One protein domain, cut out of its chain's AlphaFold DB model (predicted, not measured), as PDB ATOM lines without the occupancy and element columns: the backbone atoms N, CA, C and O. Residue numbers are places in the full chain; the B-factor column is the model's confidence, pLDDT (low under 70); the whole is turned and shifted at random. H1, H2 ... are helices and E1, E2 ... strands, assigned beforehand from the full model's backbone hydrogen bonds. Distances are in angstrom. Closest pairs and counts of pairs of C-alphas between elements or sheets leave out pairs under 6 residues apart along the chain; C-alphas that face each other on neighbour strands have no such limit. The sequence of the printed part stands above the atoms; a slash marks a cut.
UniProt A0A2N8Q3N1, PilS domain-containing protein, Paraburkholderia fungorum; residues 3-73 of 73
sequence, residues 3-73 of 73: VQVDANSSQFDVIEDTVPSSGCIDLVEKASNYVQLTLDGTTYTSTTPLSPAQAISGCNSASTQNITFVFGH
ATOM      1  N   VAL A   3      40.573  15.818  13.680       83.62
ATOM      2  CA  VAL A   3      40.314  16.398  15.007       83.62
ATOM      3  C   VAL A   3      40.747  17.856  14.983       83.62
ATOM      4  O   VAL A   3      41.875  18.150  14.580       83.62
ATOM      5  N   GLN A   4      39.862  18.760  15.387       85.69
ATOM      6  CA  GLN A   4      40.130  20.193  15.446       85.69
ATOM      7  C   GLN A   4      39.931  20.702  16.869       85.69
ATOM      8  O   GLN A   4      39.108  20.188  17.618       85.69
ATOM      9  N   VAL A   5      40.730  21.689  17.263       76.81
ATOM     10  CA  VAL A   5      40.543  22.374  18.544       76.81
ATOM     11  C   VAL A   5      39.554  23.505  18.298       76.81
ATOM     12  O   VAL A   5      39.766  24.288  17.367       76.81
ATOM     13  N   ASP A   6      38.488  23.568  19.088       76.06
ATOM     14  CA  ASP A   6      37.484  24.623  18.954       76.06
ATOM     15  C   ASP A   6      38.052  25.954  19.500       76.06
ATOM     16  O   ASP A   6      39.046  25.992  20.234       76.06
ATOM     17  N   ALA A   7      37.425  27.075  19.140       71.88
ATOM     18  CA  ALA A   7      37.722  28.384  19.713       71.88
ATOM     19  C   ALA A   7      37.517  28.413  21.241       71.88
ATOM     20  O   ALA A   7      38.174  29.194  21.937       71.88
ATOM     21  N   ASN A   8      36.641  27.556  21.776       77.75
ATOM     22  CA  ASN A   8      36.522  27.334  23.213       77.75
ATOM     23  C   ASN A   8      37.667  26.453  23.729       77.75
ATOM     24  O   ASN A   8      37.825  25.301  23.336       77.75
ATOM     25  N   SER A   9      38.414  26.955  24.716       75.38
ATOM     26  CA  SER A   9      39.617  26.316  25.280       75.38
ATOM     27  C   SER A   9      39.397  24.969  25.992       75.38
ATOM     28  O   SER A   9      40.327  24.421  26.581       75.38
ATOM     29  N   SER A  10      38.176  24.440  25.995       83.56
ATOM     30  CA  SER A  10      37.812  23.146  26.588       83.56
ATOM     31  C   SER A  10      36.967  22.284  25.653       83.56
ATOM     32  O   SER A  10      36.398  21.293  26.104       83.56
ATOM     33  N   GLN A  11      36.898  22.651  24.369       87.56
ATOM     34  CA  GLN A  11      36.159  21.921  23.350       87.56
ATOM     35  C   GLN A  11      37.075  21.471  22.211       87.56
ATOM     36  O   GLN A  11      38.074  22.112  21.876       87.56
ATOM     37  N   PHE A  12      36.733  20.326  21.636       87.69
ATOM     38  CA  PHE A  12      37.354  19.809  20.429       87.69
ATOM     39  C   PHE A  12      36.307  19.161  19.536       87.69
ATOM     40  O   PHE A  12      35.356  18.532  20.010       87.69
ATOM     41  N   ASP A  13      36.553  19.265  18.240       89.94
ATOM     42  CA  ASP A  13      35.701  18.729  17.199       89.94
ATOM     43  C   ASP A  13      36.318  17.459  16.640       89.94
ATOM     44  O   ASP A  13      37.510  17.392  16.333       89.94
ATOM     45  N   VAL A  14      35.484  16.447  16.465       89.38
ATOM     46  CA  VAL A  14      35.778  15.244  15.703       89.38
ATOM     47  C   VAL A  14      34.927  15.292  14.447       89.38
ATOM     48  O   VAL A  14      33.704  15.191  14.513       89.38
ATOM     49  N   ILE A  15      35.583  15.448  13.303       89.69
ATOM     50  CA  ILE A  15      34.944  15.519  11.992       89.69
ATOM     51  C   ILE A  15      35.208  14.215  11.256       89.69
ATOM     52  O   ILE A  15      36.356  13.829  11.007       89.69
ATOM     53  N   GLU A  16      34.133  13.530  10.900       89.12
ATOM     54  CA  GLU A  16      34.152  12.324  10.090       89.12
ATOM     55  C   GLU A  16      33.543  12.624   8.723       89.12
ATOM     56  O   GLU A  16      32.326  12.714   8.564       89.12
ATOM     57  N   ASP A  17      34.415  12.771   7.727       87.69
ATOM     58  CA  ASP A  17      34.029  12.921   6.331       87.69
ATOM     59  C   ASP A  17      33.824  11.561   5.660       87.69
ATOM     60  O   ASP A  17      34.526  10.585   5.939       87.69
ATOM     61  N   THR A  18      32.926  11.520   4.678       88.69
ATOM     62  CA  THR A  18      32.675  10.357   3.810       88.69
ATOM     63  C   THR A  18      32.196   9.092   4.538       88.69
ATOM     64  O   THR A  18      32.439   7.974   4.084       88.69
ATOM     65  N   VAL A  19      31.475   9.245   5.651       89.31
ATOM     66  CA  VAL A  19      30.960   8.111   6.429       89.31
ATOM     67  C   VAL A  19      29.822   7.423   5.666       89.31
ATOM     68  O   VAL A  19      28.830   8.085   5.353       89.31
ATOM     69  N   PRO A  20      29.898   6.109   5.387       90.88
ATOM     70  CA  PRO A  20      28.788   5.372   4.789       90.88
ATOM     71  C   PRO A  20      27.545   5.415   5.682       90.88
ATOM     72  O   PRO A  20      27.663   5.412   6.907       90.88
ATOM     73  N   SER A  21      26.354   5.357   5.091       87.62
ATOM     74  CA  SER A  21      25.077   5.494   5.811       87.62
ATOM     75  C   SER A  21      24.944   4.548   7.017       87.62
ATOM     76  O   SER A  21      24.493   4.961   8.083       87.62
ATOM     77  N   SER A  22      25.409   3.298   6.899       87.19
ATOM     78  CA  SER A  22      25.404   2.323   8.002       87.19
ATOM     79  C   SER A  22      26.363   2.683   9.142       87.19
ATOM     80  O   SER A  22      26.010   2.529  10.307       87.19
ATOM     81  N   GLY A  23      27.557   3.187   8.818       87.62
ATOM     82  CA  GLY A  23      28.528   3.659   9.808       87.62
ATOM     83  C   GLY A  23      28.090   4.961  10.475       87.62
ATOM     84  O   GLY A  23      28.342   5.154  11.657       87.62
ATOM     85  N   CYS A  24      27.377   5.821   9.744       88.88
ATOM     86  CA  CYS A  24      26.817   7.064  10.265       88.88
ATOM     87  C   CYS A  24      25.800   6.789  11.373       88.88
ATOM     88  O   CYS A  24      25.893   7.383  12.445       88.88
ATOM     89  N   ILE A  25      24.880   5.843  11.150       87.88
ATOM     90  CA  ILE A  25      23.877   5.462  12.153       87.88
ATOM     91  C   ILE A  25      24.567   4.907  13.406       87.88
ATOM     92  O   ILE A  25      24.263   5.357  14.505       87.88
ATOM     93  N   ASP A  26      25.542   4.004  13.245       88.38
ATOM     94  CA  ASP A  26      26.256   3.403  14.382       88.38
ATOM     95  C   ASP A  26      27.071   4.444  15.173       88.38
ATOM     96  O   ASP A  26      27.076   4.431  16.403       88.38
ATOM     97  N   LEU A  27      27.721   5.392  14.485       86.81
ATOM     98  CA  LEU A  27      28.433   6.499  15.126       86.81
ATOM     99  C   LEU A  27      27.482   7.404  15.903       86.81
ATOM    100  O   LEU A  27      27.772   7.741  17.045       86.81
ATOM    101  N   VAL A  28      26.350   7.783  15.312       84.38
ATOM    102  CA  VAL A  28      25.356   8.646  15.957       84.38
ATOM    103  C   VAL A  28      24.715   7.963  17.169       84.38
ATOM    104  O   VAL A  28      24.555   8.605  18.203       84.38
ATOM    105  N   GLU A  29      24.367   6.677  17.071       83.25
ATOM    106  CA  GLU A  29      23.779   5.919  18.184       83.25
ATOM    107  C   GLU A  29      24.765   5.714  19.341       83.25
ATOM    108  O   GLU A  29      24.365   5.728  20.507       83.25
ATOM    109  N   LYS A  30      26.057   5.528  19.040       82.50
ATOM    110  CA  LYS A  30      27.100   5.310  20.056       82.50
ATOM    111  C   LYS A  30      27.707   6.593  20.600       82.50
ATOM    112  O   LYS A  30      28.271   6.574  21.699       82.50
ATOM    113  N   ALA A  31      27.625   7.690  19.856       78.88
ATOM    114  CA  ALA A  31      28.108   8.980  20.305       78.88
ATOM    115  C   ALA A  31      27.301   9.426  21.525       78.88
ATOM    116  O   ALA A  31      26.139   9.813  21.450       78.88
ATOM    117  N   SER A  32      27.956   9.375  22.677       67.12
ATOM    118  CA  SER A  32      27.438   9.849  23.952       67.12
ATOM    119  C   SER A  32      28.370  10.934  24.482       67.12
ATOM    120  O   SER A  32      29.565  10.922  24.195       67.12
ATOM    121  N   ASN A  33      27.829  11.875  25.259       76.94
ATOM    122  CA  ASN A  33      28.574  12.991  25.863       76.94
ATOM    123  C   ASN A  33      29.111  14.056  24.885       76.94
ATOM    124  O   ASN A  33      29.991  14.828  25.261       76.94
ATOM    125  N   TYR A  34      28.586  14.136  23.661       83.31
ATOM    126  CA  TYR A  34      28.813  15.316  22.827       83.31
ATOM    127  C   TYR A  34      28.039  16.512  23.400       83.31
ATOM    128  O   TYR A  34      26.908  16.371  23.872       83.31
ATOM    129  N   VAL A  35      28.632  17.705  23.341       85.94
ATOM    130  CA  VAL A  35      27.906  18.954  23.620       85.94
ATOM    131  C   VAL A  35      27.089  19.377  22.403       85.94
ATOM    132  O   VAL A  35      25.965  19.864  22.544       85.94
ATOM    133  N   GLN A  36      27.623  19.104  21.210       89.31
ATOM    134  CA  GLN A  36      26.999  19.409  19.936       89.31
ATOM    135  C   GLN A  36      27.327  18.327  18.898       89.31
ATOM    136  O   GLN A  36      28.442  17.819  18.845       89.31
ATOM    137  N   LEU A  37      26.357  17.983  18.061       89.81
ATOM    138  CA  LEU A  37      26.490  17.069  16.933       89.81
ATOM    139  C   LEU A  37      25.913  17.750  15.702       89.81
ATOM    140  O   LEU A  37      24.783  18.221  15.743       89.81
ATOM    141  N   THR A  38      26.657  17.798  14.606       90.12
ATOM    142  CA  THR A  38      26.154  18.300  13.325       90.12
ATOM    143  C   THR A  38      26.103  17.159  12.326       90.12
ATOM    144  O   THR A  38      27.124  16.536  12.040       90.12
ATOM    145  N   LEU A  39      24.907  16.889  11.808       88.38
ATOM    146  CA  LEU A  39      24.635  15.885  10.786       88.38
ATOM    147  C   LEU A  39      23.869  16.558   9.650       88.38
ATOM    148  O   LEU A  39      22.821  17.156   9.888       88.38
ATOM    149  N   ASP A  40      24.392  16.461   8.428       80.44
ATOM    150  CA  ASP A  40      23.743  17.017   7.229       80.44
ATOM    151  C   ASP A  40      23.409  18.522   7.371       80.44
ATOM    152  O   ASP A  40      22.318  18.993   7.055       80.44
ATOM    153  N   GLY A  41      24.330  19.277   7.983       82.38
ATOM    154  CA  GLY A  41      24.157  20.705   8.280       82.38
ATOM    155  C   GLY A  41      23.155  21.028   9.397       82.38
ATOM    156  O   GLY A  41      23.005  22.196   9.750       82.38
ATOM    157  N   THR A  42      22.496  20.026   9.983       87.69
ATOM    158  CA  THR A  42      21.606  20.203  11.134       87.69
ATOM    159  C   THR A  42      22.364  19.958  12.428       87.69
ATOM    160  O   THR A  42      23.012  18.926  12.590       87.69
ATOM    161  N   THR A  43      22.256  20.899  13.362       90.56
ATOM    162  CA  THR A  43      22.931  20.840  14.658       90.56
ATOM    163  C   THR A  43      21.984  20.366  15.759       90.56
ATOM    164  O   THR A  43      20.881  20.884  15.924       90.56
ATOM    165  N   TYR A  44      22.455  19.403  16.541       89.25
ATOM    166  CA  TYR A  44      21.793  18.777  17.675       89.25
ATOM    167  C   TYR A  44      22.654  18.969  18.918       89.25
ATOM    168  O   TYR A  44      23.881  19.002  18.840       89.25
ATOM    169  N   THR A  45      22.029  19.097  20.081       89.12
ATOM    170  CA  THR A  45      22.725  19.356  21.347       89.12
ATOM    171  C   THR A  45      22.159  18.470  22.444       89.12
ATOM    172  O   THR A  45      21.123  17.833  22.271       89.12
ATOM    173  N   SER A  46      22.793  18.468  23.613       79.38
ATOM    174  CA  SER A  46      22.274  17.740  24.778       79.38
ATOM    175  C   SER A  46      20.841  18.158  25.171       79.38
ATOM    176  O   SER A  46      20.053  17.338  25.638       79.38
ATOM    177  N   THR A  47      20.451  19.416  24.925       83.00
ATOM    178  CA  THR A  47      19.088  19.910  25.204       83.00
ATOM    179  C   THR A  47      18.099  19.646  24.072       83.00
ATOM    180  O   THR A  47      16.890  19.691  24.291       83.00
ATOM    181  N   THR A  48      18.581  19.384  22.857       86.00
ATOM    182  CA  THR A  48      17.766  19.024  21.688       86.00
ATOM    183  C   THR A  48      18.414  17.823  20.997       86.00
ATOM    184  O   THR A  48      19.067  17.983  19.959       86.00
ATOM    185  N   PRO A  49      18.309  16.629  21.611       82.12
ATOM    186  CA  PRO A  49      19.041  15.460  21.156       82.12
ATOM    187  C   PRO A  49      18.509  14.961  19.816       82.12
ATOM    188  O   PRO A  49      17.315  15.046  19.517       82.12
ATOM    189  N   LEU A  50      19.415  14.390  19.027       84.62
ATOM    190  CA  LEU A  50      19.077  13.723  17.780       84.62
ATOM    191  C   LEU A  50      18.250  12.461  18.067       84.62
ATOM    192  O   LEU A  50      18.697  11.564  18.781       84.62
ATOM    193  N   SER A  51      17.036  12.379  17.516       85.69
ATOM    194  CA  SER A  51      16.213  11.168  17.635       85.69
ATOM    195  C   SER A  51      16.676  10.068  16.664       85.69
ATOM    196  O   SER A  51      17.169  10.387  15.579       85.69
ATOM    197  N   PRO A  52      16.446   8.774  16.967       83.50
ATOM    198  CA  PRO A  52      16.833   7.678  16.071       83.50
ATOM    199  C   PRO A  52      16.236   7.796  14.661       83.50
ATOM    200  O   PRO A  52      16.910   7.544  13.668       83.50
ATOM    201  N   ALA A  53      14.982   8.247  14.544       85.88
ATOM    202  CA  ALA A  53      14.335   8.441  13.245       85.88
ATOM    203  C   ALA A  53      15.006   9.552  12.417       85.88
ATOM    204  O   ALA A  53      15.184   9.404  11.207       85.88
ATOM    205  N   GLN A  54      15.411  10.648  13.065       87.44
ATOM    206  CA  GLN A  54      16.156  11.724  12.413       87.44
ATOM    207  C   GLN A  54      17.576  11.288  12.050       87.44
ATOM    208  O   GLN A  54      18.035  11.637  10.969       87.44
ATOM    209  N   ALA A  55      18.240  10.491  12.892       84.94
ATOM    210  CA  ALA A  55      19.554   9.928  12.591       84.94
ATOM    211  C   ALA A  55      19.501   9.048  11.340       84.94
ATOM    212  O   ALA A  55      20.284   9.238  10.420       84.94
ATOM    213  N   ILE A  56      18.523   8.141  11.251       88.12
ATOM    214  CA  ILE A  56      18.325   7.283  10.074       88.12
ATOM    215  C   ILE A  56      18.026   8.128   8.833       88.12
ATOM    216  O   ILE A  56      18.606   7.889   7.775       88.12
ATOM    217  N   SER A  57      17.134   9.114   8.942       89.56
ATOM    218  CA  SER A  57      16.800   9.987   7.814       89.56
ATOM    219  C   SER A  57      18.005  10.810   7.352       89.56
ATOM    220  O   SER A  57      18.254  10.894   6.153       89.56
ATOM    221  N   GLY A  58      18.750  11.398   8.288       87.88
ATOM    222  CA  GLY A  58      19.921  12.224   8.007       87.88
ATOM    223  C   GLY A  58      21.115  11.404   7.532       87.88
ATOM    224  O   GLY A  58      21.848  11.856   6.673       87.88
ATOM    225  N   CYS A  59      21.303  10.175   8.011       89.50
ATOM    226  CA  CYS A  59      22.381   9.298   7.555       89.50
ATOM    227  C   CYS A  59      22.129   8.680   6.173       89.50
ATOM    228  O   CYS A  59      23.079   8.316   5.482       89.50
ATOM    229  N   ASN A  60      20.860   8.561   5.770       90.38
ATOM    230  CA  ASN A  60      20.457   8.048   4.459       90.38
ATOM    231  C   ASN A  60      20.163   9.161   3.438       90.38
ATOM    232  O   ASN A  60      19.715   8.847   2.334       90.38
ATOM    233  N   SER A  61      20.378  10.439   3.778       89.06
ATOM    234  CA  SER A  61      20.121  11.545   2.846       89.06
ATOM    235  C   SER A  61      21.096  11.556   1.664       89.06
ATOM    236  O   SER A  61      20.720  11.975   0.569       89.06
ATOM    237  N   ALA A  62      22.306  11.010   1.839       86.88
ATOM    238  CA  ALA A  62      23.249  10.743   0.760       86.88
ATOM    239  C   ALA A  62      23.989   9.403   0.943       86.88
ATOM    240  O   ALA A  62      23.845   8.694   1.941       86.88
ATOM    241  N   SER A  63      24.792   9.036  -0.064       86.31
ATOM    242  CA  SER A  63      25.624   7.824  -0.045       86.31
ATOM    243  C   SER A  63      26.724   7.867   1.015       86.31
ATOM    244  O   SER A  63      27.195   6.825   1.468       86.31
ATOM    245  N   THR A  64      27.155   9.073   1.380       88.62
ATOM    246  CA  THR A  64      28.162   9.318   2.407       88.62
ATOM    247  C   THR A  64      27.860  10.624   3.124       88.62
ATOM    248  O   THR A  64      27.611  11.625   2.453       88.62
ATOM    249  N   GLN A  65      27.987  10.636   4.448       89.44
ATOM    250  CA  GLN A  65      27.735  11.812   5.274       89.44
ATOM    251  C   GLN A  65      29.019  12.451   5.790       89.44
ATOM    252  O   GLN A  65      30.045  11.789   5.956       89.44
ATOM    253  N   ASN A  66      28.916  13.747   6.076       90.06
ATOM    254  CA  ASN A  66      29.839  14.442   6.956       90.06
ATOM    255  C   ASN A  66      29.171  14.610   8.324       90.06
ATOM    256  O   ASN A  66      28.030  15.078   8.403       90.06
ATOM    257  N   ILE A  67      29.869  14.195   9.376       89.88
ATOM    258  CA  ILE A  67      29.392  14.267  10.753       89.88
ATOM    259  C   ILE A  67      30.437  14.998  11.580       89.88
ATOM    260  O   ILE A  67      31.620  14.669  11.534       89.88
ATOM    261  N   THR A  68      30.002  15.975  12.367       91.50
ATOM    262  CA  THR A  68      30.866  16.685  13.314       91.50
ATOM    263  C   THR A  68      30.358  16.468  14.727       91.50
ATOM    264  O   THR A  68      29.202  16.763  15.018       91.50
ATOM    265  N   PHE A  69      31.221  15.987  15.613       90.62
ATOM    266  CA  PHE A  69      30.948  15.856  17.038       90.62
ATOM    267  C   PHE A  69      31.821  16.836  17.806       90.62
ATOM    268  O   PHE A  69      33.039  16.782  17.692       90.62
ATOM    269  N   VAL A  70      31.208  17.681  18.620       90.56
ATOM    270  CA  VAL A  70      31.901  18.581  19.538       90.56
ATOM    271  C   VAL A  70      31.855  17.953  20.923       90.56
ATOM    272  O   VAL A  70      30.776  17.666  21.456       90.56
ATOM    273  N   PHE A  71      33.021  17.747  21.520       88.25
ATOM    274  CA  PHE A  71      33.180  17.247  22.880       88.25
ATOM    275  C   PHE A  71      33.837  18.316  23.745       88.25
ATOM    276  O   PHE A  71      34.720  19.031  23.285       88.25
ATOM    277  N   GLY A  72      33.433  18.413  25.009       83.88
ATOM    278  CA  GLY A  72      33.985  19.391  25.940       83.88
ATOM    279  C   GLY A  72      33.012  19.747  27.055       83.88
ATOM    280  O   GLY A  72      31.971  19.102  27.190       83.88
ATOM    281  N   HIS A  73      33.368  20.758  27.849       66.50
ATOM    282  CA  HIS A  73      32.482  21.343  28.856       66.50
ATOM    283  C   HIS A  73      32.051  22.754  28.463       66.50
ATOM    284  O   HIS A  73      32.903  23.495  27.920       66.50
TER     285      HIS A  73
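What this domain is: This is residues 3 to 73 of the 73 residues of the protein "PilS domain-containing protein" of Paraburkholderia fungorum (UniProt A0A2N8Q3N1). A twisted antiparallel sheet, built round the two long strands E2 and E5 side by side, has H1 along one face and H2 on that same face, beside the strands; the other face is bare. The printed part has 71 residues in the order E1 E2 H1 E3 E4 H2 E5, and the sheet's order is E1, E2, E5, E3, E4. The class is mixed, in two layers, helices on one face of a sheet. It is compact, with a radius of gyration of the C-alphas of 11.6 A and spans of 34 by 24 by 19 A.

How they stand to each other: E2, residues 11 to 20, bends by 56 degrees at residue 17 and is antiparallel to E5, residues 64 to 72, with N 14 and O 69 2.8 A apart. E1, residues 3 to 5, forms a hairpin with E2: N 4 and O 13, 2.9 A. E3, residues 36 to 39, is the antiparallel neighbour of E5, with N 38 and O 68 2.8 A apart, and forms a hairpin with E4, residues 42 to 45: N 44 and O 37, 2.7 A. H1, residues 21 to 30, lies over E5 at a height over the sheet of 9.2 A, along the strands at 9 degrees on the local plane. H2, residues 52 to 59, is over none of the strands, at 5.4 A. H1 and H2 touch, closest at the C-alphas of Ser 21 and Cys 59, 5.0 A, at a steep tilt of 41 degrees, opposite ways. E2, H1, E3 and E4, H2, E5 are split strand-helix-strand units, two strands running the same way with another between them, each with a right-handed crossover. In H1 and H2 every O i to N i+4 pair is within hydrogen-bond range.

Where its parts are: E1 begins at C-alpha 3 (40.314, 16.398, 15.007). E2 measures 25.9 A, H1 14.4 A and E5 26.3 A, ending at C-alpha 72 (33.985, 19.391, 25.940).

The domain as a whole: The C-alphas farthest apart, of Ser 9 and Ser 63, are 34.3 A apart. The printed part has no cut and no long link. Residues 32 and 73 have pLDDT under 70.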